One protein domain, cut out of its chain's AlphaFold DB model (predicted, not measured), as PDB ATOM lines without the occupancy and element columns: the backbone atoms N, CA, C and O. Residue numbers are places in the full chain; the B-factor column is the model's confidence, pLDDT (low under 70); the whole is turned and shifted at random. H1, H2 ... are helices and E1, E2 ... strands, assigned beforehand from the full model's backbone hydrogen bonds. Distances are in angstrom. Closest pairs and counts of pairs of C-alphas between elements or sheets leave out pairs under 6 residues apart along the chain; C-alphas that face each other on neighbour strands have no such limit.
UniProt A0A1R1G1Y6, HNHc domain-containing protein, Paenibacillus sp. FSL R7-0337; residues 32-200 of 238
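AT A GLANCE: This is residues 32 to 200 of the 238 residues of the protein "HNHc domain-containing protein" of Paenibacillus sp. FSL R7-0337 (UniProt A0A1R1G1Y6). A strongly twisted antiparallel sheet, E1 E2 E3 E4, stands in the middle, with H2 crossing one of its faces and H1 on the same face but beside the strands, next to E2. The sheet E5 E6 E7 makes one end of the longest axis, while H3 and the hairpin E11 E12 lie beyond H2 toward the other; the small sheet E8 E9 E10 stands near H1, H2 and E4. The printed part has 169 residues, with three named helices and twelve named strands in the order H1, E1 to E10, H2, H3, E11, E12. The four sheets are antiparallel with their strands in chain order. The class is mixed, helices and strands, and the whole is compact, with a radius of gyration of the C-alphas of 15.6 A and spans of 48 by 37 by 30 A.

HOW THE PARTS SIT: E1, residues 59 to 62, E2, 65 to 70, E3, 73 to 78, and E4, 83 to 88, form a meander, each strand the antiparallel neighbour and hairpin partner of the one before; N 61 and O 65 are 2.9 A apart, N 68 and O 75 2.9 A, N 76 and O 85 2.8 A, within hydrogen-bond range. H2, residues 158 to 167, is on this sheet at a height of 9.8 A, only just over E2, E3 and E4 with 3 C-alphas each, across the strands at 66 degrees to E2 on the local plane. H1, residues 46 to 56, is on the same face, over none of the strands; its closest C-alphas to E2 are Met 54 and Thr 68, 5.5 A. H1 and H2 touch at Arg 55 and Leu 165, C-alphas 5.2 A apart, at a steep tilt of 50 degrees, the same way. H3, residues 169 to 172, touches H2 at Val 164 and Ala 171, 5.0 A between C-alphas. In H1 and H2 every O i to N i+4 pair is within hydrogen-bond range; H3 is too short for one. E5, residues 92 to 97, E6, 100 to 105, and E7, 111 to 115, form a second meander, with N 95 to O 102 at 2.9 A and N 103 to O 112 at 2.9 A; E4 and E5 meet only through their link. E8, residues 131 to 133, E9, 139 to 145, and E10, 153 to 157, form a third, with N 131 to O 141 at 2.8 A and N 144 to O 154 at 2.8 A; H1 only grazes this sheet. In the hairpin of E11, residues 181 to 185, and E12, 198 to 200, N 184 and O 199 are 2.9 A apart.

IN THESE COORDINATES: H1 begins at C-alpha 46, (124.489, 110.540, 184.880), and is 15.3 A long; H2 is 13.8 A, E4 17.6 A and E9 15.6 A. E12 ends at C-alpha 200, (120.344, 127.838, 174.949).

THE WHOLE: The C-alphas farthest apart, of Thr 108 and Ser 180, are 49.0 A from each other. The printed part has no cut. The links E7 to E8 and E11 to E12 are long, with 15 and 12 residues. The mean pLDDT of the printed part is 90.6; residues 132, 134 to 138 and 146 to 152 are under 70.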
ATOM      1  N   ASP A  32     112.270 120.568 163.463       82.50
ATOM      2  CA  ASP A  32     111.612 119.313 163.832       82.50
ATOM      3  C   ASP A  32     111.486 119.180 165.359       82.50
ATOM      4  O   ASP A  32     112.361 118.649 166.053       82.50
ATOM      5  N   GLU A  33     110.360 119.663 165.891       87.31
ATOM      6  CA  GLU A  33     109.980 119.509 167.302       87.31
ATOM      7  C   GLU A  33     109.834 118.031 167.696       87.31
ATOM      8  O   GLU A  33     110.054 117.687 168.857       87.31
ATOM      9  N   ALA A  34     109.499 117.132 166.764       88.56
ATOM     10  CA  ALA A  34     109.257 115.718 167.038       88.56
ATOM     11  C   ALA A  34     110.536 114.869 167.031       88.56
ATOM     12  O   ALA A  34     110.529 113.790 167.629       88.56
ATOM     13  N   SER A  35     111.630 115.380 166.454       90.88
ATOM     14  CA  SER A  35     112.938 114.719 166.387       90.88
ATOM     15  C   SER A  35     113.326 114.076 167.720       90.88
ATOM     16  O   SER A  35     113.117 114.639 168.797       90.88
ATOM     17  N   ASN A  36     113.925 112.893 167.660       92.88
ATOM     18  CA  ASN A  36     114.505 112.175 168.796       92.88
ATOM     19  C   ASN A  36     116.013 111.936 168.611       92.88
ATOM     20  O   ASN A  36     116.635 111.267 169.438       92.88
ATOM     21  N   GLU A  37     116.596 112.503 167.550       90.75
ATOM     22  CA  GLU A  37     118.000 112.325 167.204       90.75
ATOM     23  C   GLU A  37     118.890 112.922 168.287       90.75
ATOM     24  O   GLU A  37     118.796 114.105 168.633       90.75
ATOM     25  N   ILE A  38     119.729 112.065 168.856       93.31
ATOM     26  CA  ILE A  38     120.780 112.433 169.790       93.31
ATOM     27  C   ILE A  38     121.767 111.274 169.896       93.31
ATOM     28  O   ILE A  38     121.373 110.109 170.000       93.31
ATOM     29  N   GLU A  39     123.054 111.581 169.908       91.56
ATOM     30  CA  GLU A  39     124.094 110.614 170.235       91.56
ATOM     31  C   GLU A  39     124.465 110.788 171.705       91.56
ATOM     32  O   GLU A  39     124.609 111.906 172.187       91.56
ATOM     33  N   ILE A  40     124.526 109.683 172.452       89.56
ATOM     34  CA  ILE A  40     124.923 109.736 173.862       89.56
ATOM     35  C   ILE A  40     126.435 109.591 173.882       89.56
ATOM     36  O   ILE A  40     126.951 108.550 173.469       89.56
ATOM     37  N   GLU A  41     127.124 110.622 174.352       89.38
ATOM     38  CA  GLU A  41     128.579 110.673 174.314       89.38
ATOM     39  C   GLU A  41     129.226 109.980 175.517       89.38
ATOM     40  O   GLU A  41     128.710 109.955 176.640       89.38
ATOM     41  N   ILE A  42     130.421 109.440 175.278       83.88
ATOM     42  CA  ILE A  42     131.280 108.909 176.333       83.88
ATOM     43  C   ILE A  42     131.795 110.093 177.159       83.88
ATOM     44  O   ILE A  42     132.504 110.949 176.641       83.88
ATOM     45  N   GLY A  43     131.460 110.127 178.451       88.06
ATOM     46  CA  GLY A  43     131.877 111.187 179.379       88.06
ATOM     47  C   GLY A  43     130.732 112.039 179.927       88.06
ATOM     48  O   GLY A  43     130.943 112.788 180.879       88.06
ATOM     49  N   TRP A  44     129.514 111.888 179.398       91.44
ATOM     50  CA  TRP A  44     128.332 112.521 179.975       91.44
ATOM     51  C   TRP A  44     128.108 112.102 181.426       91.44
ATOM     52  O   TRP A  44     128.183 110.924 181.786       91.44
ATOM     53  N   ILE A  45     127.771 113.077 182.272       92.44
ATOM     54  CA  ILE A  45     127.401 112.798 183.661       92.44
ATOM     55  C   ILE A  45     126.056 112.047 183.704       92.44
ATOM     56  O   ILE A  45     125.242 112.190 182.786       92.44
ATOM     57  N   PRO A  46     125.722 111.333 184.798       91.44
ATOM     58  CA  PRO A  46     124.489 110.540 184.880       91.44
ATOM     59  C   PRO A  46     123.205 111.304 184.522       91.44
ATOM     60  O   PRO A  46     122.288 110.747 183.925       91.44
ATOM     61  N   LYS A  47     123.142 112.604 184.843       92.31
ATOM     62  CA  LYS A  47     122.008 113.465 184.481       92.31
ATOM     63  C   LYS A  47     121.884 113.692 182.974       92.31
ATOM     64  O   LYS A  47     120.773 113.646 182.457       92.31
ATOM     65  N   GLN A  48     122.998 113.951 182.295       94.81
ATOM     66  CA  GLN A  48     123.030 114.135 180.844       94.81
ATOM     67  C   GLN A  48     122.663 112.831 180.136       94.81
ATOM     68  O   GLN A  48     121.828 112.842 179.241       94.81
ATOM     69  N   MET A  49     123.187 111.697 180.616       94.25
ATOM     70  CA  MET A  49     122.818 110.373 180.107       94.25
ATOM     71  C   MET A  49     121.311 110.112 180.228       94.25
ATOM     72  O   MET A  49     120.679 109.742 179.244       94.25
ATOM     73  N   ALA A  50     120.716 110.373 181.397       94.12
ATOM     74  CA  ALA A  50     119.278 110.202 181.606       94.12
ATOM     75  C   ALA A  50     118.432 111.093 180.680       94.12
ATOM     76  O   ALA A  50     117.459 110.636 180.082       94.12
ATOM     77  N   LEU A  51     118.822 112.361 180.526       96.19
ATOM     78  CA  LEU A  51     118.179 113.303 179.607       96.19
ATOM     79  C   LEU A  51     118.300 112.861 178.141       96.19
ATOM     80  O   LEU A  51     117.314 112.906 177.406       96.19
ATOM     81  N   GLY A  52     119.472 112.378 177.732       96.19
ATOM     82  CA  GLY A  52     119.699 111.842 176.394       96.19
ATOM     83  C   GLY A  52     118.875 110.592 176.104       96.19
ATOM     84  O   GLY A  52     118.254 110.499 175.048       96.19
ATOM     85  N   GLU A  53     118.797 109.655 177.051       95.75
ATOM     86  CA  GLU A  53     117.913 108.490 176.934       95.75
ATOM     87  C   GLU A  53     116.449 108.903 176.782       95.75
ATOM     88  O   GLU A  53     115.743 108.375 175.920       95.75
ATOM     89  N   MET A  54     115.998 109.876 177.577       96.94
ATOM     90  CA  MET A  54     114.639 110.394 177.464       96.94
ATOM     91  C   MET A  54     114.384 111.074 176.112       96.94
ATOM     92  O   MET A  54     113.315 110.884 175.533       96.94
ATOM     93  N   ARG A  55     115.352 111.807 175.549       97.06
ATOM     94  CA  ARG A  55     115.229 112.359 174.188       97.06
ATOM     95  C   ARG A  55     115.127 111.257 173.137       97.06
ATOM     96  O   ARG A  55     114.212 111.319 172.323       97.06
ATOM     97  N   LYS A  56     115.978 110.224 173.196       96.62
ATOM     98  CA  LYS A  56     115.912 109.070 172.272       96.62
ATOM     99  C   LYS A  56     114.556 108.367 172.305       96.62
ATOM    100  O   LYS A  56     114.070 107.897 171.283       96.62
ATOM    101  N   ARG A  57     113.949 108.285 173.491       96.62
ATOM    102  CA  ARG A  57     112.662 107.617 173.742       96.62
ATOM    103  C   ARG A  57     111.451 108.533 173.571       96.62
ATOM    104  O   ARG A  57     110.333 108.094 173.835       96.62
ATOM    105  N   LYS A  58     111.654 109.792 173.175       97.69
ATOM    106  CA  LYS A  58     110.570 110.753 172.994       97.69
ATOM    107  C   LYS A  58     109.619 110.271 171.896       97.69
ATOM    108  O   LYS A  58     110.051 109.898 170.809       97.69
ATOM    109  N   GLN A  59     108.327 110.314 172.183       96.94
ATOM    110  CA  GLN A  59     107.243 109.956 171.277       96.94
ATOM    111  C   GLN A  59     106.183 111.049 171.328       96.94
ATOM    112  O   GLN A  59     105.740 111.422 172.411       96.94
ATOM    113  N   HIS A  60     105.769 111.562 170.175       96.50
ATOM    114  CA  HIS A  60     104.598 112.431 170.101       96.50
ATOM    115  C   HIS A  60     103.335 111.606 170.384       96.50
ATOM    116  O   HIS A  60     103.179 110.525 169.817       96.50
ATOM    117  N   LEU A  61     102.454 112.100 171.257       95.25
ATOM    118  CA  LEU A  61     101.163 111.467 171.535       95.25
ATOM    119  C   LEU A  61     100.025 112.205 170.828       95.25
ATOM    120  O   LEU A  61      99.349 111.623 169.986       95.25
ATOM    121  N   LEU A  62      99.820 113.474 171.176       94.38
ATOM    122  CA  LEU A  62      98.718 114.325 170.717       94.38
ATOM    123  C   LEU A  62      99.031 115.785 171.063       94.38
ATOM    124  O   LEU A  62      99.724 116.004 172.041       94.38
ATOM    125  N   ASN A  63      98.535 116.769 170.308       89.00
ATOM    126  CA  ASN A  63      98.592 118.212 170.626       89.00
ATOM    127  C   ASN A  63      99.821 118.682 171.436       89.00
ATOM    128  O   ASN A  63      99.681 119.073 172.592       89.00
ATOM    129  N   ARG A  64     101.028 118.627 170.852       95.00
ATOM    130  CA  ARG A  64     102.297 119.034 171.507       95.00
ATOM    131  C   ARG A  64     102.572 118.365 172.869       95.00
ATOM    132  O   ARG A  64     103.398 118.834 173.654       95.00
ATOM    133  N   ILE A  65     101.917 117.238 173.142       97.44
ATOM    134  CA  ILE A  65     102.174 116.352 174.273       97.44
ATOM    135  C   ILE A  65     103.080 115.230 173.804       97.44
ATOM    136  O   ILE A  65     102.775 114.466 172.882       97.44
ATOM    137  N   TYR A  66     104.191 115.105 174.511       97.94
ATOM    138  CA  TYR A  66     105.214 114.114 174.260       97.94
ATOM    139  C   TYR A  66     105.333 113.169 175.444       97.94
ATOM    140  O   TYR A  66     105.321 113.568 176.608       97.94
ATOM    141  N   ARG A  67     105.500 111.890 175.136       97.69
ATOM    142  CA  ARG A  67     105.853 110.845 176.084       97.69
ATOM    143  C   ARG A  67     107.341 110.565 176.012       97.69
ATOM    144  O   ARG A  67     107.921 110.515 174.935       97.69
ATOM    145  N   THR A  68     107.936 110.277 177.156       97.94
ATOM    146  CA  THR A  68     109.220 109.585 177.258       97.94
ATOM    147  C   THR A  68     109.223 108.690 178.497       97.94
ATOM    148  O   THR A  68     108.221 108.609 179.207       97.94
ATOM    149  N   TYR A  69     110.312 107.975 178.762       95.25
ATOM    150  CA  TYR A  69     110.458 107.188 179.981       95.25
ATOM    151  C   TYR A  69     111.918 107.053 180.416       95.25
ATOM    152  O   TYR A  69     112.847 107.004 179.597       95.25
ATOM    153  N   TYR A  70     112.104 106.957 181.728       93.12
ATOM    154  CA  TYR A  70     113.391 106.699 182.364       93.12
ATOM    155  C   TYR A  70     113.192 105.826 183.603       93.12
ATOM    156  O   TYR A  70     112.355 106.143 184.454       93.12
ATOM    157  N   ASP A  71     113.963 104.740 183.678       90.31
ATOM    158  CA  ASP A  71     113.760 103.632 184.616       90.31
ATOM    159  C   ASP A  71     112.281 103.172 184.626       90.31
ATOM    160  O   ASP A  71     111.713 102.889 183.567       90.31
ATOM    161  N   GLU A  72     111.640 103.095 185.793       90.00
ATOM    162  CA  GLU A  72     110.253 102.661 185.951       90.00
ATOM    163  C   GLU A  72     109.208 103.735 185.624       90.00
ATOM    164  O   GLU A  72     108.022 103.424 185.594       90.00
ATOM    165  N   TYR A  73     109.593 104.984 185.348       93.44
ATOM    166  CA  TYR A  73     108.630 106.073 185.163       93.44
ATOM    167  C   TYR A  73     108.419 106.426 183.696       93.44
ATOM    168  O   TYR A  73     109.368 106.718 182.965       93.44
ATOM    169  N   THR A  74     107.153 106.498 183.288       96.81
ATOM    170  CA  THR A  74     106.763 107.230 182.079       96.81
ATOM    171  C   THR A  74     106.563 108.697 182.439       96.81
ATOM    172  O   THR A  74     105.953 109.017 183.460       96.81
ATOM    173  N   VAL A  75     107.067 109.587 181.587       97.69
ATOM    174  CA  VAL A  75     106.969 111.041 181.725       97.69
ATOM    175  C   VAL A  75     106.163 111.592 180.552       97.69
ATOM    176  O   VAL A  75     106.445 111.274 179.397       97.69
ATOM    177  N   LEU A  76     105.164 112.412 180.859       98.06
ATOM    178  CA  LEU A  76     104.346 113.149 179.903       98.06
ATOM    179  C   LEU A  76     104.714 114.626 179.995       98.06
ATOM    180  O   LEU A  76     104.733 115.205 181.081       98.06
ATOM    181  N   VAL A  77     105.027 115.225 178.856       97.81
ATOM    182  CA  VAL A  77     105.484 116.606 178.760       97.81
ATOM    183  C   VAL A  77     104.577 117.347 177.803       97.81
ATOM    184  O   VAL A  77     104.441 116.954 176.650       97.81
ATOM    185  N   ASP A  78     103.967 118.409 178.301       97.00
ATOM    186  CA  ASP A  78     103.113 119.305 177.541       97.00
ATOM    187  C   ASP A  78     103.933 120.541 177.165       97.00
ATOM    188  O   ASP A  78     104.276 121.348 178.035       97.00
ATOM    189  N   PHE A  79     104.299 120.664 175.888       96.69
ATOM    190  CA  PHE A  79     105.068 121.813 175.411       96.69
ATOM    191  C   PHE A  79     104.233 123.090 175.337       96.69
ATOM    192  O   PHE A  79     104.798 124.166 175.516       96.69
ATOM    193  N   GLU A  80     102.913 122.992 175.181       95.56
ATOM    194  CA  GLU A  80     102.033 124.160 175.144       95.56
ATOM    195  C   GLU A  80     101.971 124.848 176.512       95.56
ATOM    196  O   GLU A  80     102.034 126.072 176.616       95.56
ATOM    197  N   THR A  81     101.898 124.061 177.591       94.56
ATOM    198  CA  THR A  81     101.839 124.610 178.957       94.56
ATOM    199  C   THR A  81     103.184 124.630 179.683       94.56
ATOM    200  O   THR A  81     103.293 125.231 180.754       94.56
ATOM    201  N   GLY A  82     104.214 123.975 179.139       95.19
ATOM    202  CA  GLY A  82     105.514 123.811 179.795       95.19
ATOM    203  C   GLY A  82     105.440 122.960 181.069       95.19
ATOM    204  O   GLY A  82     106.224 123.163 182.001       95.19
ATOM    205  N   ARG A  83     104.465 122.046 181.161       94.56
ATOM    206  CA  ARG A  83     104.223 121.218 182.353       94.56
ATOM    207  C   ARG A  83     104.702 119.790 182.147       94.56
ATOM    208  O   ARG A  83     104.637 119.235 181.054       94.56
ATOM    209  N   VAL A  84     105.152 119.188 183.245       96.44
ATOM    210  CA  VAL A  84     105.684 117.827 183.273       96.44
ATOM    211  C   VAL A  84     104.882 116.991 184.265       96.44
ATOM    212  O   VAL A  84     104.652 117.393 185.410       96.44
ATOM    213  N   TYR A  85     104.487 115.806 183.821       96.25
ATOM    214  CA  TYR A  85     103.758 114.816 184.599       96.25
ATOM    215  C   TYR A  85     104.437 113.457 184.480       96.25
ATOM    216  O   TYR A  85     105.173 113.204 183.531       96.25
ATOM    217  N   TYR A  86     104.213 112.567 185.438       96.12
ATOM    218  CA  TYR A  86     104.821 111.244 185.433       96.12
ATOM    219  C   TYR A  86     103.988 110.224 186.209       96.12
ATOM    220  O   TYR A  86     103.215 110.575 187.100       96.12
ATOM    221  N   PHE A  87     104.162 108.947 185.881       95.50
ATOM    222  CA  PHE A  87     103.547 107.826 186.590       95.50
ATOM    223  C   PHE A  87     104.479 106.610 186.599       95.50
ATOM    224  O   PHE A  87     105.364 106.488 185.752       95.50
ATOM    225  N   ASP A  88     104.303 105.739 187.593       94.06
ATOM    226  CA  ASP A  88     105.107 104.526 187.776       94.06
ATOM    227  C   ASP A  88     104.535 103.374 186.937       94.06
ATOM    228  O   ASP A  88     103.402 102.934 187.159       94.06
ATOM    229  N   ASN A  89     105.323 102.872 185.988       94.38
ATOM    230  CA  ASN A  89     104.947 101.780 185.091       94.38
ATOM    231  C   ASN A  89     104.814 100.429 185.814       94.38
ATOM    232  O   ASN A  89     104.234  99.502 185.254       94.38
ATOM    233  N   ASN A  90     105.314 100.291 187.048       94.00
ATOM    234  CA  ASN A  90     105.063  99.099 187.866       94.00
ATOM    235  C   ASN A  90     103.613  99.033 188.363       94.00
ATOM    236  O   ASN A  90     103.121  97.958 188.699       94.00
ATOM    237  N   HIS A  91     102.940 100.184 188.440       95.94
ATOM    238  CA  HIS A  91     101.580 100.299 188.956       95.94
ATOM    239  C   HIS A  91     100.557 100.601 187.867       95.94
ATOM    240  O   HIS A  91      99.412 100.169 187.998       95.94
ATOM    241  N   TYR A  92     100.950 101.311 186.807       97.81
ATOM    242  CA  TYR A  92     100.018 101.816 185.806       97.81
ATOM    243  C   TYR A  92     100.468 101.542 184.371       97.81
ATOM    244  O   TYR A  92     101.648 101.643 184.038       97.81
ATOM    245  N   LEU A  93      99.497 101.277 183.500       97.31
ATOM    246  CA  LEU A  93      99.657 101.244 182.049       97.31
ATOM    247  C   LEU A  93      98.915 102.421 181.427       97.31
ATOM    248  O   LEU A  93      97.829 102.776 181.875       97.31
ATOM    249  N   MET A  94      99.484 103.012 180.379       97.75
ATOM    250  CA  MET A  94      98.841 104.098 179.642       97.75
ATOM    251  C   MET A  94      98.071 103.554 178.443       97.75
ATOM    252  O   MET A  94      98.616 102.784 177.654       97.75
ATOM    253  N   GLU A  95      96.840 104.023 178.277       97.38
ATOM    254  CA  GLU A  95      95.999 103.744 177.119       97.38
ATOM    255  C   GLU A  95      95.555 105.064 176.479       97.38
ATOM    256  O   GLU A  95      95.095 105.975 177.168       97.38
ATOM    257  N   LEU A  96      95.697 105.159 175.157       97.25
ATOM    258  CA  LEU A  96      95.236 106.293 174.362       97.25
ATOM    259  C   LEU A  96      93.936 105.902 173.649       97.25
ATOM    260  O   LEU A  96      93.921 104.929 172.897       97.25
ATOM    261  N   VAL A  97      92.855 106.653 173.876       97.06
ATOM    262  CA  VAL A  97      91.544 106.423 173.245       97.06
ATOM    263  C   VAL A  97      91.078 107.722 172.594       97.06
ATOM    264  O   VAL A  97      90.544 108.603 173.266       97.06
ATOM    265  N   GLY A  98      91.297 107.853 171.283       95.50
ATOM    266  CA  GLY A  98      91.158 109.147 170.606       95.50
ATOM    267  C   GLY A  98      92.139 110.160 171.202       95.50
ATOM    268  O   GLY A  98      93.311 109.837 171.381       95.50
ATOM    269  N   ASP A  99      91.642 111.336 171.582       96.25
ATOM    270  CA  ASP A  99      92.440 112.400 172.214       96.25
ATOM    271  C   ASP A  99      92.488 112.300 173.751       96.25
ATOM    272  O   ASP A  99      92.909 113.234 174.434       96.25
ATOM    273  N   LEU A 100      92.038 111.176 174.314       97.81
ATOM    274  CA  LEU A 100      91.969 110.955 175.756       97.81
ATOM    275  C   LEU A 100      93.097 110.042 176.227       97.81
ATOM    276  O   LEU A 100      93.299 108.961 175.664       97.81
ATOM    277  N   ILE A 101      93.777 110.422 177.312       98.25
ATOM    278  CA  ILE A 101      94.775 109.565 177.964       98.25
ATOM    279  C   ILE A 101      94.166 108.971 179.227       98.25
ATOM    280  O   ILE A 101      93.707 109.696 180.115       98.25
ATOM    281  N   TYR A 102      94.225 107.648 179.330       98.44
ATOM    282  CA  TYR A 102      93.851 106.900 180.520       98.44
ATOM    283  C   TYR A 102      95.063 106.215 181.141       98.44
ATOM    284  O   TYR A 102      95.987 105.798 180.440       98.44
ATOM    285  N   LEU A 103      95.021 106.052 182.461       98.44
ATOM    286  CA  LEU A 103      95.885 105.131 183.186       98.44
ATOM    287  C   LEU A 103      95.053 103.963 183.710       98.44
ATOM    288  O   LEU A 103      93.974 104.167 184.263       98.44
ATOM    289  N   LEU A 104      95.559 102.747 183.528       98.12
ATOM    290  CA  LEU A 104      94.980 101.513 184.045       98.12
ATOM    291  C   LEU A 104      95.881 100.988 185.154       98.12
ATOM    292  O   LEU A 104      97.069 100.768 184.924       98.12
ATOM    293  N   GLU A 105      95.336 100.787 186.348       97.75
ATOM    294  CA  GLU A 105      96.076 100.184 187.452       97.75
ATOM    295  C   GLU A 105      96.237  98.678 187.210       97.75
ATOM    296  O   GLU A 105      95.261  97.944 187.083       97.75
ATOM    297  N   VAL A 106      97.484  98.205 187.170       95.62
ATOM    298  CA  VAL A 106      97.839  96.836 186.748       95.62
ATOM    299  C   VAL A 106      97.215  95.765 187.647       95.62
ATOM    300  O   VAL A 106      96.914  94.665 187.193       95.62
ATOM    301  N   THR A 107      97.034  96.067 188.934       95.69
ATOM    302  CA  THR A 107      96.558  95.084 189.920       95.69
ATOM    303  C   THR A 107      95.037  94.983 189.983       95.69
ATOM    304  O   THR A 107      94.504  93.890 190.158       95.69
ATOM    305  N   THR A 108      94.333  96.108 189.843       96.31
ATOM    306  CA  THR A 108      92.875  96.203 190.012       96.31
ATOM    307  C   THR A 108      92.129  96.261 188.679       96.31
ATOM    308  O   THR A 108      90.920  96.037 188.657       96.31
ATOM    309  N   ASN A 109      92.829  96.556 187.577       94.25
ATOM    310  CA  ASN A 109      92.259  96.979 186.295       94.25
ATOM    311  C   ASN A 109      91.337  98.209 186.407       94.25
ATOM    312  O   ASN A 109      90.535  98.462 185.506       94.25
ATOM    313  N   GLU A 110      91.437  98.989 187.490       97.19
ATOM    314  CA  GLU A 110      90.758 100.280 187.588       97.19
ATOM    315  C   GLU A 110      91.305 101.204 186.490       97.19
ATOM    316  O   GLU A 110      92.508 101.223 186.220       97.19
ATOM    317  N   LYS A 111      90.420 101.962 185.839       97.19
ATOM    318  CA  LYS A 111      90.763 102.871 184.744       97.19
ATOM    319  C   LYS A 111      90.444 104.305 185.147       97.19
ATOM    320  O   LYS A 111      89.312 104.600 185.520       97.19
ATOM    321  N   GLN A 112      91.417 105.198 185.005       98.00
ATOM    322  CA  GLN A 112      91.300 106.615 185.340       98.00
ATOM    323  C   GLN A 112      91.619 107.480 184.121       98.00
ATOM    324  O   GLN A 112      92.678 107.337 183.514       98.00
ATOM    325  N   LEU A 113      90.720 108.409 183.784       98.12
ATOM    326  CA  LEU A 113      90.997 109.469 182.812       98.12
ATOM    327  C   LEU A 113      91.999 110.455 183.420       98.12
ATOM    328  O   LEU A 113      91.774 110.956 184.524       98.12
ATOM    329  N   VAL A 114      93.091 110.731 182.707       98.00
ATOM    330  CA  VAL A 114      94.136 111.666 183.154       98.00
ATOM    331  C   VAL A 114      94.374 112.824 182.189       98.00
ATOM    332  O   VAL A 114      95.086 113.755 182.557       98.00
ATOM    333  N   TYR A 115      93.780 112.794 180.993       98.00
ATOM    334  CA  TYR A 115      93.805 113.907 180.045       98.00
ATOM    335  C   TYR A 115      92.607 113.885 179.088       98.00
ATOM    336  O   TYR A 115      92.325 112.836 178.508       98.00
ATOM    337  N   ASP A 116      91.975 115.041 178.874       96.62
ATOM    338  CA  ASP A 116      90.894 115.283 177.894       96.62
ATOM    339  C   ASP A 116      90.987 116.654 177.186       96.62
ATOM    340  O   ASP A 116      89.994 117.197 176.703       96.62
ATOM    341  N   GLY A 117      92.186 117.235 177.157       94.69
ATOM    342  CA  GLY A 117      92.432 118.643 176.820       94.69
ATOM    343  C   GLY A 117      93.171 119.376 177.942       94.69
ATOM    344  O   GLY A 117      93.881 120.347 177.694       94.69
ATOM    345  N   ALA A 118      93.073 118.865 179.171       95.00
ATOM    346  CA  ALA A 118      93.906 119.258 180.299       95.00
ATOM    347  C   ALA A 118      94.303 118.035 181.135       95.00
ATOM    348  O   ALA A 118      93.575 117.051 181.210       95.00
ATOM    349  N   PHE A 119      95.467 118.095 181.785       96.25
ATOM    350  CA  PHE A 119      95.937 117.009 182.645       96.25
ATOM    351  C   PHE A 119      95.300 117.034 184.039       96.25
ATOM    352  O   PHE A 119      95.365 118.042 184.749       96.25
ATOM    353  N   TYR A 120      94.808 115.877 184.477       96.25
ATOM    354  CA  TYR A 120      94.267 115.646 185.818       96.25
ATOM    355  C   TYR A 120      95.295 114.931 186.699       96.25
ATOM    356  O   TYR A 120      95.307 113.705 186.830       96.25
ATOM    357  N   ALA A 121      96.192 115.706 187.310       94.00
ATOM    358  CA  ALA A 121      97.177 115.159 188.236       94.00
ATOM    359  C   ALA A 121      96.545 114.821 189.596       94.00
ATOM    360  O   ALA A 121      95.821 115.626 190.178       94.00
ATOM    361  N   THR A 122      96.886 113.656 190.142       91.94
ATOM    362  CA  THR A 122      96.492 113.227 191.484       91.94
ATOM    363  C   THR A 122      97.738 113.101 192.368       91.94
ATOM    364  O   THR A 122      98.700 112.416 192.008       91.94
ATOM    365  N   PRO A 123      97.784 113.743 193.548       85.31
ATOM    366  CA  PRO A 123      98.928 113.610 194.438       85.31
ATOM    367  C   PRO A 123      99.179 112.145 194.822       85.31
ATOM    368  O   PRO A 123      98.337 111.508 195.447       85.31
ATOM    369  N   ARG A 124     100.373 111.632 194.495       84.88
ATOM    370  CA  ARG A 124     100.857 110.281 194.857       84.88
ATOM    371  C   ARG A 124     100.044 109.096 194.300       84.88
ATOM    372  O   ARG A 124     100.289 107.974 194.734       84.88
ATOM    373  N   LYS A 125      99.111 109.306 193.367       91.06
ATOM    374  CA  LYS A 125      98.341 108.237 192.702       91.06
ATOM    375  C   LYS A 125      98.182 108.579 191.219       91.06
ATOM    376  O   LYS A 125      98.223 109.753 190.874       91.06
ATOM    377  N   TRP A 126      97.976 107.579 190.367       94.81
ATOM    378  CA  TRP A 126      97.700 107.753 188.939       94.81
ATOM    379  C   TRP A 126      98.769 108.587 188.227       94.81
ATOM    380  O   TRP A 126      99.858 108.087 187.969       94.81
ATOM    381  N   LEU A 127      98.469 109.854 187.936       96.25
ATOM    382  CA  LEU A 127      99.359 110.793 187.278       96.25
ATOM    383  C   LEU A 127      99.854 111.841 188.276       96.25
ATOM    384  O   LEU A 127      99.075 112.624 188.810       96.25
ATOM    385  N   MET A 128     101.158 111.905 188.495       93.50
ATOM    386  CA  MET A 128     101.774 112.897 189.371       93.50
ATOM    387  C   MET A 128     102.265 114.089 188.553       93.50
ATOM    388  O   MET A 128     102.821 113.921 187.471       93.50
ATOM    389  N   LYS A 129     102.097 115.304 189.077       92.19
ATOM    390  CA  LYS A 129     102.755 116.508 188.546       92.19
ATOM    391  C   LYS A 129     104.195 116.565 189.064       92.19
ATOM    392  O   LYS A 129     104.443 116.144 190.199       92.19
ATOM    393  N   SER A 130     105.121 117.097 188.267       87.88
ATOM    394  CA  SER A 130     106.475 117.424 188.729       87.88
ATOM    395  C   SER A 130     106.425 118.211 190.045       87.88
ATOM    396  O   SER A 130     105.546 119.047 190.285       87.88
ATOM    397  N   SER A 131     107.342 117.889 190.958       79.25
ATOM    398  CA  SER A 131     107.326 118.490 192.283       79.25
ATOM    399  C   SER A 131     107.877 119.911 192.220       79.25
ATOM    400  O   SER A 131     108.996 120.135 191.741       79.25
ATOM    401  N   PRO A 132     107.175 120.878 192.822       66.12
ATOM    402  CA  PRO A 132     107.707 122.217 192.962       66.12
ATOM    403  C   PRO A 132     108.872 122.288 193.955       66.12
ATOM    404  O   PRO A 132     109.687 123.202 193.865       66.12
ATOM    405  N   ARG A 133     109.001 121.311 194.867       74.56
ATOM    406  CA  ARG A 133     110.075 121.240 195.866       74.56
ATOM    407  C   ARG A 133     110.659 119.832 195.928       74.56
ATOM    408  O   ARG A 133     110.029 118.899 196.418       74.56
ATOM    409  N   LEU A 134     111.892 119.692 195.455       67.81
ATOM    410  CA  LEU A 134     112.639 118.429 195.414       67.81
ATOM    411  C   LEU A 134     113.654 118.307 196.562       67.81
ATOM    412  O   LEU A 134     114.087 117.213 196.911       67.81
ATOM    413  N   GLY A 135     114.042 119.429 197.172       60.00
ATOM    414  CA  GLY A 135     114.977 119.493 198.293       60.00
ATOM    415  C   GLY A 135     115.157 120.923 198.804       60.00
ATOM    416  O   GLY A 135     114.388 121.816 198.460       60.00
ATOM    417  N   SER A 136     116.182 121.173 199.622       60.25
ATOM    418  CA  SER A 136     116.497 122.534 200.098       60.25
ATOM    419  C   SER A 136     117.057 123.450 199.003       60.25
ATOM    420  O   SER A 136     116.974 124.667 199.130       60.25
ATOM    421  N   ARG A 137     117.625 122.874 197.933       61.72
ATOM    422  CA  ARG A 137     118.265 123.593 196.811       61.72
ATOM    423  C   ARG A 137     117.716 123.212 195.428       61.72
ATOM    424  O   ARG A 137     118.203 123.713 194.416       61.72
ATOM    425  N   HIS A 138     116.725 122.323 195.368       64.50
ATOM    426  CA  HIS A 138     116.164 121.803 194.121       64.50
ATOM    427  C   HIS A 138     114.648 121.968 194.136       64.50
ATOM    428  O   HIS A 138     113.992 121.494 195.058       64.50
ATOM    429  N   ASN A 139     114.121 122.619 193.105       75.69
ATOM    430  CA  ASN A 139     112.714 122.950 192.912       75.69
ATOM    431  C   ASN A 139     112.360 122.709 191.435       75.69
ATOM    432  O   ASN A 139     113.276 122.714 190.605       75.69
ATOM    433  N   LEU A 140     111.064 122.563 191.136       81.12
ATOM    434  CA  LEU A 140     110.495 122.481 189.779       81.12
ATOM    435  C   LEU A 140     111.104 121.356 188.927       81.12
ATOM    436  O   LEU A 140     111.902 121.602 188.017       81.12
ATOM    437  N   GLY A 141     110.788 120.111 189.276       87.25
ATOM    438  CA  GLY A 141     111.291 118.951 188.548       87.25
ATOM    439  C   GLY A 141     110.819 117.614 189.101       87.25
ATOM    440  O   GLY A 141     109.876 117.538 189.885       87.25
ATOM    441  N   ILE A 142     111.542 116.556 188.751       87.50
ATOM    442  CA  ILE A 142     111.305 115.194 189.234       87.50
ATOM    443  C   ILE A 142     112.567 114.687 189.956       87.50
ATOM    444  O   ILE A 142     113.702 114.934 189.535       87.50
ATOM    445  N   GLU A 143     112.362 114.009 191.089       86.56
ATOM    446  CA  GLU A 143     113.403 113.301 191.846       86.56
ATOM    447  C   GLU A 143     113.306 111.809 191.520       86.56
ATOM    448  O   GLU A 143     112.371 111.141 191.956       86.56
ATOM    449  N   TRP A 144     114.306 111.273 190.826       81.75
ATOM    450  CA  TRP A 144     114.501 109.832 190.692       81.75
ATOM    451  C   TRP A 144     115.330 109.316 191.862       81.75
ATOM    452  O   TRP A 144     116.407 109.837 192.175       81.75
ATOM    453  N   ARG A 145     114.834 108.265 192.517       72.44
ATOM    454  CA  ARG A 145     115.495 107.624 193.657       72.44
ATOM    455  C   ARG A 145     115.914 106.210 193.290       72.44
ATOM    456  O   ARG A 145     115.142 105.278 193.476       72.44
ATOM    457  N   LYS A 146     117.171 106.018 192.893       58.84
ATOM    458  CA  LYS A 146     117.699 104.662 192.710       58.84
ATOM    459  C   LYS A 146     118.035 104.054 194.082       58.84
ATOM    460  O   LYS A 146     118.892 104.567 194.795       58.84
ATOM    461  N   ASN A 147     117.357 102.979 194.486       52.94
ATOM    462  CA  ASN A 147     117.706 102.119 195.638       52.94
ATOM    463  C   ASN A 147     117.710 102.743 197.055       52.94
ATOM    464  O   ASN A 147     118.517 102.348 197.891       52.94
ATOM    465  N   ARG A 148     116.808 103.681 197.386       51.41
ATOM    466  CA  ARG A 148     116.630 104.277 198.743       51.41
ATOM    467  C   ARG A 148     117.848 105.006 199.360       51.41
ATOM    468  O   ARG A 148     117.674 105.695 200.366       51.41
ATOM    469  N   PHE A 149     119.043 104.946 198.772       49.59
ATOM    470  CA  PHE A 149     120.218 105.694 199.228       49.59
ATOM    471  C   PHE A 149     120.156 107.169 198.792       49.59
ATOM    472  O   PHE A 149     119.639 107.514 197.733       49.59
ATOM    473  N   ARG A 150     120.661 108.091 199.629       52.03
ATOM    474  CA  ARG A 150     120.665 109.537 199.311       52.03
ATOM    475  C   ARG A 150     121.641 109.909 198.189       52.03
ATOM    476  O   ARG A 150     121.361 110.855 197.464       52.03
ATOM    477  N   ALA A 151     122.752 109.183 198.055       52.59
ATOM    478  CA  ALA A 151     123.817 109.471 197.089       52.59
ATOM    479  C   ALA A 151     123.450 109.126 195.631       52.59
ATOM    480  O   ALA A 151     124.130 109.552 194.708       52.59
ATOM    481  N   SER A 152     122.366 108.382 195.422       63.47
ATOM    482  CA  SER A 152     121.889 107.906 194.120       63.47
ATOM    483  C   SER A 152     120.643 108.655 193.631       63.47
ATOM    484  O   SER A 152     119.886 108.151 192.800       63.47
ATOM    485  N   ARG A 153     120.398 109.852 194.179       78.19
ATOM    486  CA  ARG A 153     119.276 110.711 193.788       78.19
ATOM    487  C   ARG A 153     119.633 111.511 192.548       78.19
ATOM    488  O   ARG A 153     120.609 112.259 192.548       78.19
ATOM    489  N   LEU A 154     118.795 111.403 191.529       86.31
ATOM    490  CA  LEU A 154     118.888 112.206 190.324       86.31
ATOM    491  C   LEU A 154     117.739 113.217 190.309       86.31
ATOM    492  O   LEU A 154     116.575 112.850 190.397       86.31
ATOM    493  N   PHE A 155     118.071 114.500 190.197       88.75
ATOM    494  CA  PHE A 155     117.086 115.579 190.108       88.75
ATOM    495  C   PHE A 155     117.108 116.177 188.710       88.75
ATOM    496  O   PHE A 155     118.105 116.808 188.352       88.75
ATOM    497  N   ILE A 156     116.033 116.038 187.941       91.25
ATOM    498  CA  ILE A 156     115.917 116.664 186.618       91.25
ATOM    499  C   ILE A 156     114.859 117.751 186.712       91.25
ATOM    500  O   ILE A 156     113.742 117.487 187.148       91.25
ATOM    501  N   LYS A 157     115.237 118.983 186.368       93.38
ATOM    502  CA  LYS A 157     114.314 120.120 186.390       93.38
ATOM    503  C   LYS A 157     113.457 120.136 185.131       93.38
ATOM    504  O   LYS A 157     113.934 119.727 184.073       93.38
ATOM    505  N   ASP A 158     112.259 120.697 185.227       95.44
ATOM    506  CA  ASP A 158     111.302 120.712 184.116       95.44
ATOM    507  C   ASP A 158     111.865 121.421 182.880       95.44
ATOM    508  O   ASP A 158     111.905 120.822 181.812       95.44
ATOM    509  N   HIS A 159     112.429 122.630 183.022       96.00
ATOM    510  CA  HIS A 159     113.082 123.315 181.893       96.00
ATOM    511  C   HIS A 159     114.254 122.528 181.304       96.00
ATOM    512  O   HIS A 159     114.520 122.656 180.118       96.00
ATOM    513  N   GLN A 160     114.970 121.723 182.101       96.50
ATOM    514  CA  GLN A 160     116.071 120.903 181.585       96.50
ATOM    515  C   GLN A 160     115.534 119.772 180.721       96.50
ATOM    516  O   GLN A 160     116.034 119.547 179.623       96.50
ATOM    517  N   LEU A 161     114.497 119.088 181.209       97.44
ATOM    518  CA  LEU A 161     113.825 118.045 180.455       97.44
ATOM    519  C   LEU A 161     113.211 118.614 179.174       97.44
ATOM    520  O   LEU A 161     113.525 118.123 178.098       97.44
ATOM    521  N   ILE A 162     112.399 119.667 179.276       97.56
ATOM    522  CA  ILE A 162     111.726 120.282 178.126       97.56
ATOM    523  C   ILE A 162     112.748 120.793 177.110       97.56
ATOM    524  O   ILE A 162     112.637 120.468 175.932       97.56
ATOM    525  N   ALA A 163     113.795 121.502 177.549       96.94
ATOM    526  CA  ALA A 163     114.833 121.987 176.643       96.94
ATOM    527  C   ALA A 163     115.541 120.844 175.910       96.94
ATOM    528  O   ALA A 163     115.770 120.951 174.711       96.94
ATOM    529  N   VAL A 164     115.858 119.733 176.581       96.81
ATOM    530  CA  VAL A 164     116.465 118.568 175.914       96.81
ATOM    531  C   VAL A 164     115.481 117.891 174.966       96.81
ATOM    532  O   VAL A 164     115.835 117.561 173.832       96.81
ATOM    533  N   LEU A 165     114.228 117.723 175.387       97.25
ATOM    534  CA  LEU A 165     113.183 117.158 174.544       97.25
ATOM    535  C   LEU A 165     112.809 118.059 173.367       97.25
ATOM    536  O   LEU A 165     112.225 117.528 172.429       97.25
ATOM    537  N   TYR A 166     113.173 119.340 173.364       96.62
ATOM    538  CA  TYR A 166     112.919 120.276 172.268       96.62
ATOM    539  C   TYR A 166     114.184 120.546 171.428       96.62
ATOM    540  O   TYR A 166     114.242 120.138 170.271       96.62
ATOM    541  N   PHE A 167     115.241 121.108 172.027       94.56
ATOM    542  CA  PHE A 167     116.491 121.529 171.369       94.56
ATOM    543  C   PHE A 167     117.541 120.417 171.171       94.56
ATOM    544  O   PHE A 167     118.575 120.658 170.542       94.56
ATOM    545  N   GLY A 168     117.323 119.212 171.706       93.75
ATOM    546  CA  GLY A 168     118.215 118.065 171.508       93.75
ATOM    547  C   GLY A 168     119.587 118.229 172.171       93.75
ATOM    548  O   GLY A 168     119.685 118.695 173.309       93.75
ATOM    549  N   CYS A 169     120.651 117.826 171.465       90.62
ATOM    550  CA  CYS A 169     122.010 117.724 172.019       90.62
ATOM    551  C   CYS A 169     122.522 119.043 172.626       90.62
ATOM    552  O   CYS A 169     123.030 119.052 173.744       90.62
ATOM    553  N   LYS A 170     122.247 120.183 171.972       90.69
ATOM    554  CA  LYS A 170     122.651 121.517 172.461       90.69
ATOM    555  C   LYS A 170     122.185 121.801 173.893       90.69
ATOM    556  O   LYS A 170     122.885 122.462 174.654       90.69
ATOM    557  N   ALA A 171     120.998 121.322 174.269       94.75
ATOM    558  CA  ALA A 171     120.477 121.504 175.620       94.75
ATOM    559  C   ALA A 171     121.096 120.533 176.634       94.75
ATOM    560  O   ALA A 171     121.171 120.870 177.815       94.75
ATOM    561  N   VAL A 172     121.565 119.357 176.206       94.31
ATOM    562  CA  VAL A 172     122.251 118.405 177.094       94.31
ATOM    563  C   VAL A 172     123.598 118.966 177.551       94.31
ATOM    564  O   VAL A 172     123.922 118.897 178.741       94.31
ATOM    565  N   ASP A 173     124.332 119.621 176.654       91.50
ATOM    566  CA  ASP A 173     125.608 120.285 176.970       91.50
ATOM    567  C   ASP A 173     125.446 121.469 177.938       91.50
ATOM    568  O   ASP A 173     126.384 121.869 178.632       91.50
ATOM    569  N   ALA A 174     124.230 122.009 178.038       94.69
ATOM    570  CA  ALA A 174     123.856 123.060 178.977       94.69
ATOM    571  C   ALA A 174     123.415 122.520 180.359       94.69
ATOM    572  O   ALA A 174     122.878 123.264 181.187       94.69
ATOM    573  N   VAL A 175     123.633 121.232 180.654       93.38
ATOM    574  CA  VAL A 175     123.275 120.602 181.935       93.38
ATOM    575  C   VAL A 175     124.511 120.056 182.651       93.38
ATOM    576  O   VAL A 175     125.137 119.110 182.204       93.38
ATOM    577  N   GLY A 176     124.811 120.587 183.839       88.25
ATOM    578  CA  GLY A 176     125.973 120.181 184.647       88.25
ATOM    579  C   GLY A 176     126.640 121.386 185.305       88.25
ATOM    580  O   GLY A 176     126.194 122.509 185.094       88.25
ATOM    581  N   GLU A 177     127.667 121.192 186.130       84.88
ATOM    582  CA  GLU A 177     128.391 122.313 186.763       84.88
ATOM    583  C   GLU A 177     129.375 122.970 185.775       84.88
ATOM    584  O   GLU A 177     129.321 124.188 185.560       84.88
ATOM    585  N   ASP A 178     130.144 122.150 185.055       84.62
ATOM    586  CA  ASP A 178     131.186 122.561 184.101       84.62
ATOM    587  C   ASP A 178     130.664 122.783 182.671       84.62
ATOM    588  O   ASP A 178     131.266 122.377 181.682       84.62
ATOM    589  N   ARG A 179     129.508 123.437 182.550       90.69
ATOM    590  CA  ARG A 179     128.867 123.742 181.259       90.69
ATOM    591  C   ARG A 179     129.323 125.081 180.673       90.69
ATOM    592  O   ARG A 179     129.551 126.032 181.424       90.69
ATOM    593  N   SER A 180     129.385 125.195 179.349       90.25
ATOM    594  CA  SER A 180     129.656 126.471 178.649       90.25
ATOM    595  C   SER A 180     128.384 127.265 178.339       90.25
ATOM    596  O   SER A 180     128.414 128.495 178.249       90.25
ATOM    597  N   TYR A 181     127.264 126.553 178.230       95.56
ATOM    598  CA  TYR A 181     125.948 127.094 177.922       95.56
ATOM    599  C   TYR A 181     125.004 126.957 179.116       95.56
ATOM    600  O   TYR A 181     125.213 126.134 180.005       95.56
ATOM    601  N   ASP A 182     123.960 127.770 179.120       95.75
ATOM    602  CA  ASP A 182     122.861 127.750 180.069       95.75
ATOM    603  C   ASP A 182     121.538 127.575 179.324       95.75
ATOM    604  O   ASP A 182     121.344 128.119 178.238       95.75
ATOM    605  N   ILE A 183     120.616 126.851 179.956       96.69
ATOM    606  CA  ILE A 183     119.199 126.882 179.600       96.69
ATOM    607  C   ILE A 183     118.603 128.091 180.320       96.69
ATOM    608  O   ILE A 183     118.554 128.104 181.554       96.69
ATOM    609  N   ASN A 184     118.203 129.105 179.560       96.19
ATOM    610  CA  ASN A 184     117.703 130.372 180.080       96.19
ATOM    611  C   ASN A 184     116.194 130.526 179.859       96.19
ATOM    612  O   ASN A 184     115.661 130.060 178.855       96.19
ATOM    613  N   HIS A 185     115.535 131.216 180.792       95.38
ATOM    614  CA  HIS A 185     114.142 131.651 180.681       95.38
ATOM    615  C   HIS A 185     114.110 133.090 180.174       95.38
ATOM    616  O   HIS A 185     114.496 134.018 180.893       95.38
ATOM    617  N   ARG A 186     113.616 133.291 178.954       95.31
ATOM    618  CA  ARG A 186     113.661 134.573 178.239       95.31
ATOM    619  C   ARG A 186     112.925 135.685 178.989       95.31
ATOM    620  O   ARG A 186     113.429 136.805 179.056       95.31
ATOM    621  N   ASN A 187     111.807 135.363 179.639       93.50
ATOM    622  CA  ASN A 187     110.995 136.296 180.432       93.50
ATOM    623  C   ASN A 187     111.346 136.361 181.936       93.50
ATOM    624  O   ASN A 187     110.610 136.971 182.717       93.50
ATOM    625  N   LEU A 188     112.439 135.720 182.370       91.06
ATOM    626  CA  LEU A 188     112.858 135.570 183.776       91.06
ATOM    627  C   LEU A 188     111.899 134.787 184.700       91.06
ATOM    628  O   LEU A 188     112.182 134.680 185.899       91.06
ATOM    629  N   SER A 189     110.791 134.237 184.198       89.38
ATOM    630  CA  SER A 189     109.901 133.378 184.983       89.38
ATOM    631  C   SER A 189     110.412 131.946 184.982       89.38
ATOM    632  O   SER A 189     110.481 131.294 183.946       89.38
ATOM    633  N   LYS A 190     110.719 131.421 186.172       87.88
ATOM    634  CA  LYS A 190     111.205 130.036 186.344       87.88
ATOM    635  C   LYS A 190     110.108 128.981 186.162       87.88
ATOM    636  O   LYS A 190     110.411 127.792 186.200       87.88
ATOM    637  N   TYR A 191     108.858 129.421 186.056       87.25
ATOM    638  CA  TYR A 191     107.659 128.586 186.027       87.25
ATOM    639  C   TYR A 191     107.099 128.453 184.612       87.25
ATOM    640  O   TYR A 191     106.379 127.500 184.329       87.25
ATOM    641  N   ASP A 192     107.463 129.374 183.722       91.62
ATOM    642  CA  ASP A 192     107.132 129.309 182.308       91.62
ATOM    643  C   ASP A 192     108.188 128.486 181.563       91.62
ATOM    644  O   ASP A 192     109.151 129.023 181.022       91.62
ATOM    645  N   ASN A 193     108.041 127.160 181.577       95.12
ATOM    646  CA  ASN A 193     108.975 126.254 180.903       95.12
ATOM    647  C   ASN A 193     108.565 125.928 179.460       95.12
ATOM    648  O   ASN A 193     109.067 124.948 178.913       95.12
ATOM    649  N   ARG A 194     107.646 126.693 178.854       96.00
ATOM    650  CA  ARG A 194     107.280 126.510 177.443       96.00
ATOM    651  C   ARG A 194     108.531 126.644 176.563       96.00
ATOM    652  O   ARG A 194     109.343 127.532 176.846       96.00
ATOM    653  N   PRO A 195     108.724 125.813 175.524       96.31
ATOM    654  CA  PRO A 195     109.894 125.908 174.648       96.31
ATOM    655  C   PRO A 195     110.148 127.312 174.080       96.31
ATOM    656  O   PRO A 195     111.298 127.716 173.927       96.31
ATOM    657  N   GLU A 196     109.087 128.080 173.838       95.31
ATOM    658  CA  GLU A 196     109.100 129.463 173.341       95.31
ATOM    659  C   GLU A 196     109.758 130.446 174.319       95.31
ATOM    660  O   GLU A 196     110.358 131.451 173.926       95.31
ATOM    661  N   ASN A 197     109.694 130.137 175.613       96.00
ATOM    662  CA  ASN A 197     110.334 130.920 176.660       96.00
ATOM    663  C   ASN A 197     111.725 130.385 177.037       96.00
ATOM    664  O   ASN A 197     112.416 130.997 177.851       96.00
ATOM    665  N   LEU A 198     112.156 129.257 176.469       96.25
ATOM    666  CA  LEU A 198     113.469 128.680 176.728       96.25
ATOM    667  C   LEU A 198     114.447 128.999 175.594       96.25
ATOM    668  O   LEU A 198     114.090 129.057 174.421       96.25
ATOM    669  N   GLU A 199     115.714 129.175 175.950       96.19
ATOM    670  CA  GLU A 199     116.810 129.316 174.991       96.19
ATOM    671  C   GLU A 199     118.099 128.691 175.531       96.19
ATOM    672  O   GLU A 199     118.288 128.573 176.744       96.19
ATOM    673  N   ILE A 200     118.993 128.300 174.620       96.12
ATOM    674  CA  ILE A 200     120.344 127.838 174.949       96.12
ATOM    675  C   ILE A 200     121.319 128.951 174.591       96.12
ATOM    676  O   ILE A 200     121.506 129.260 173.416       96.12
TER     677      ILE A 200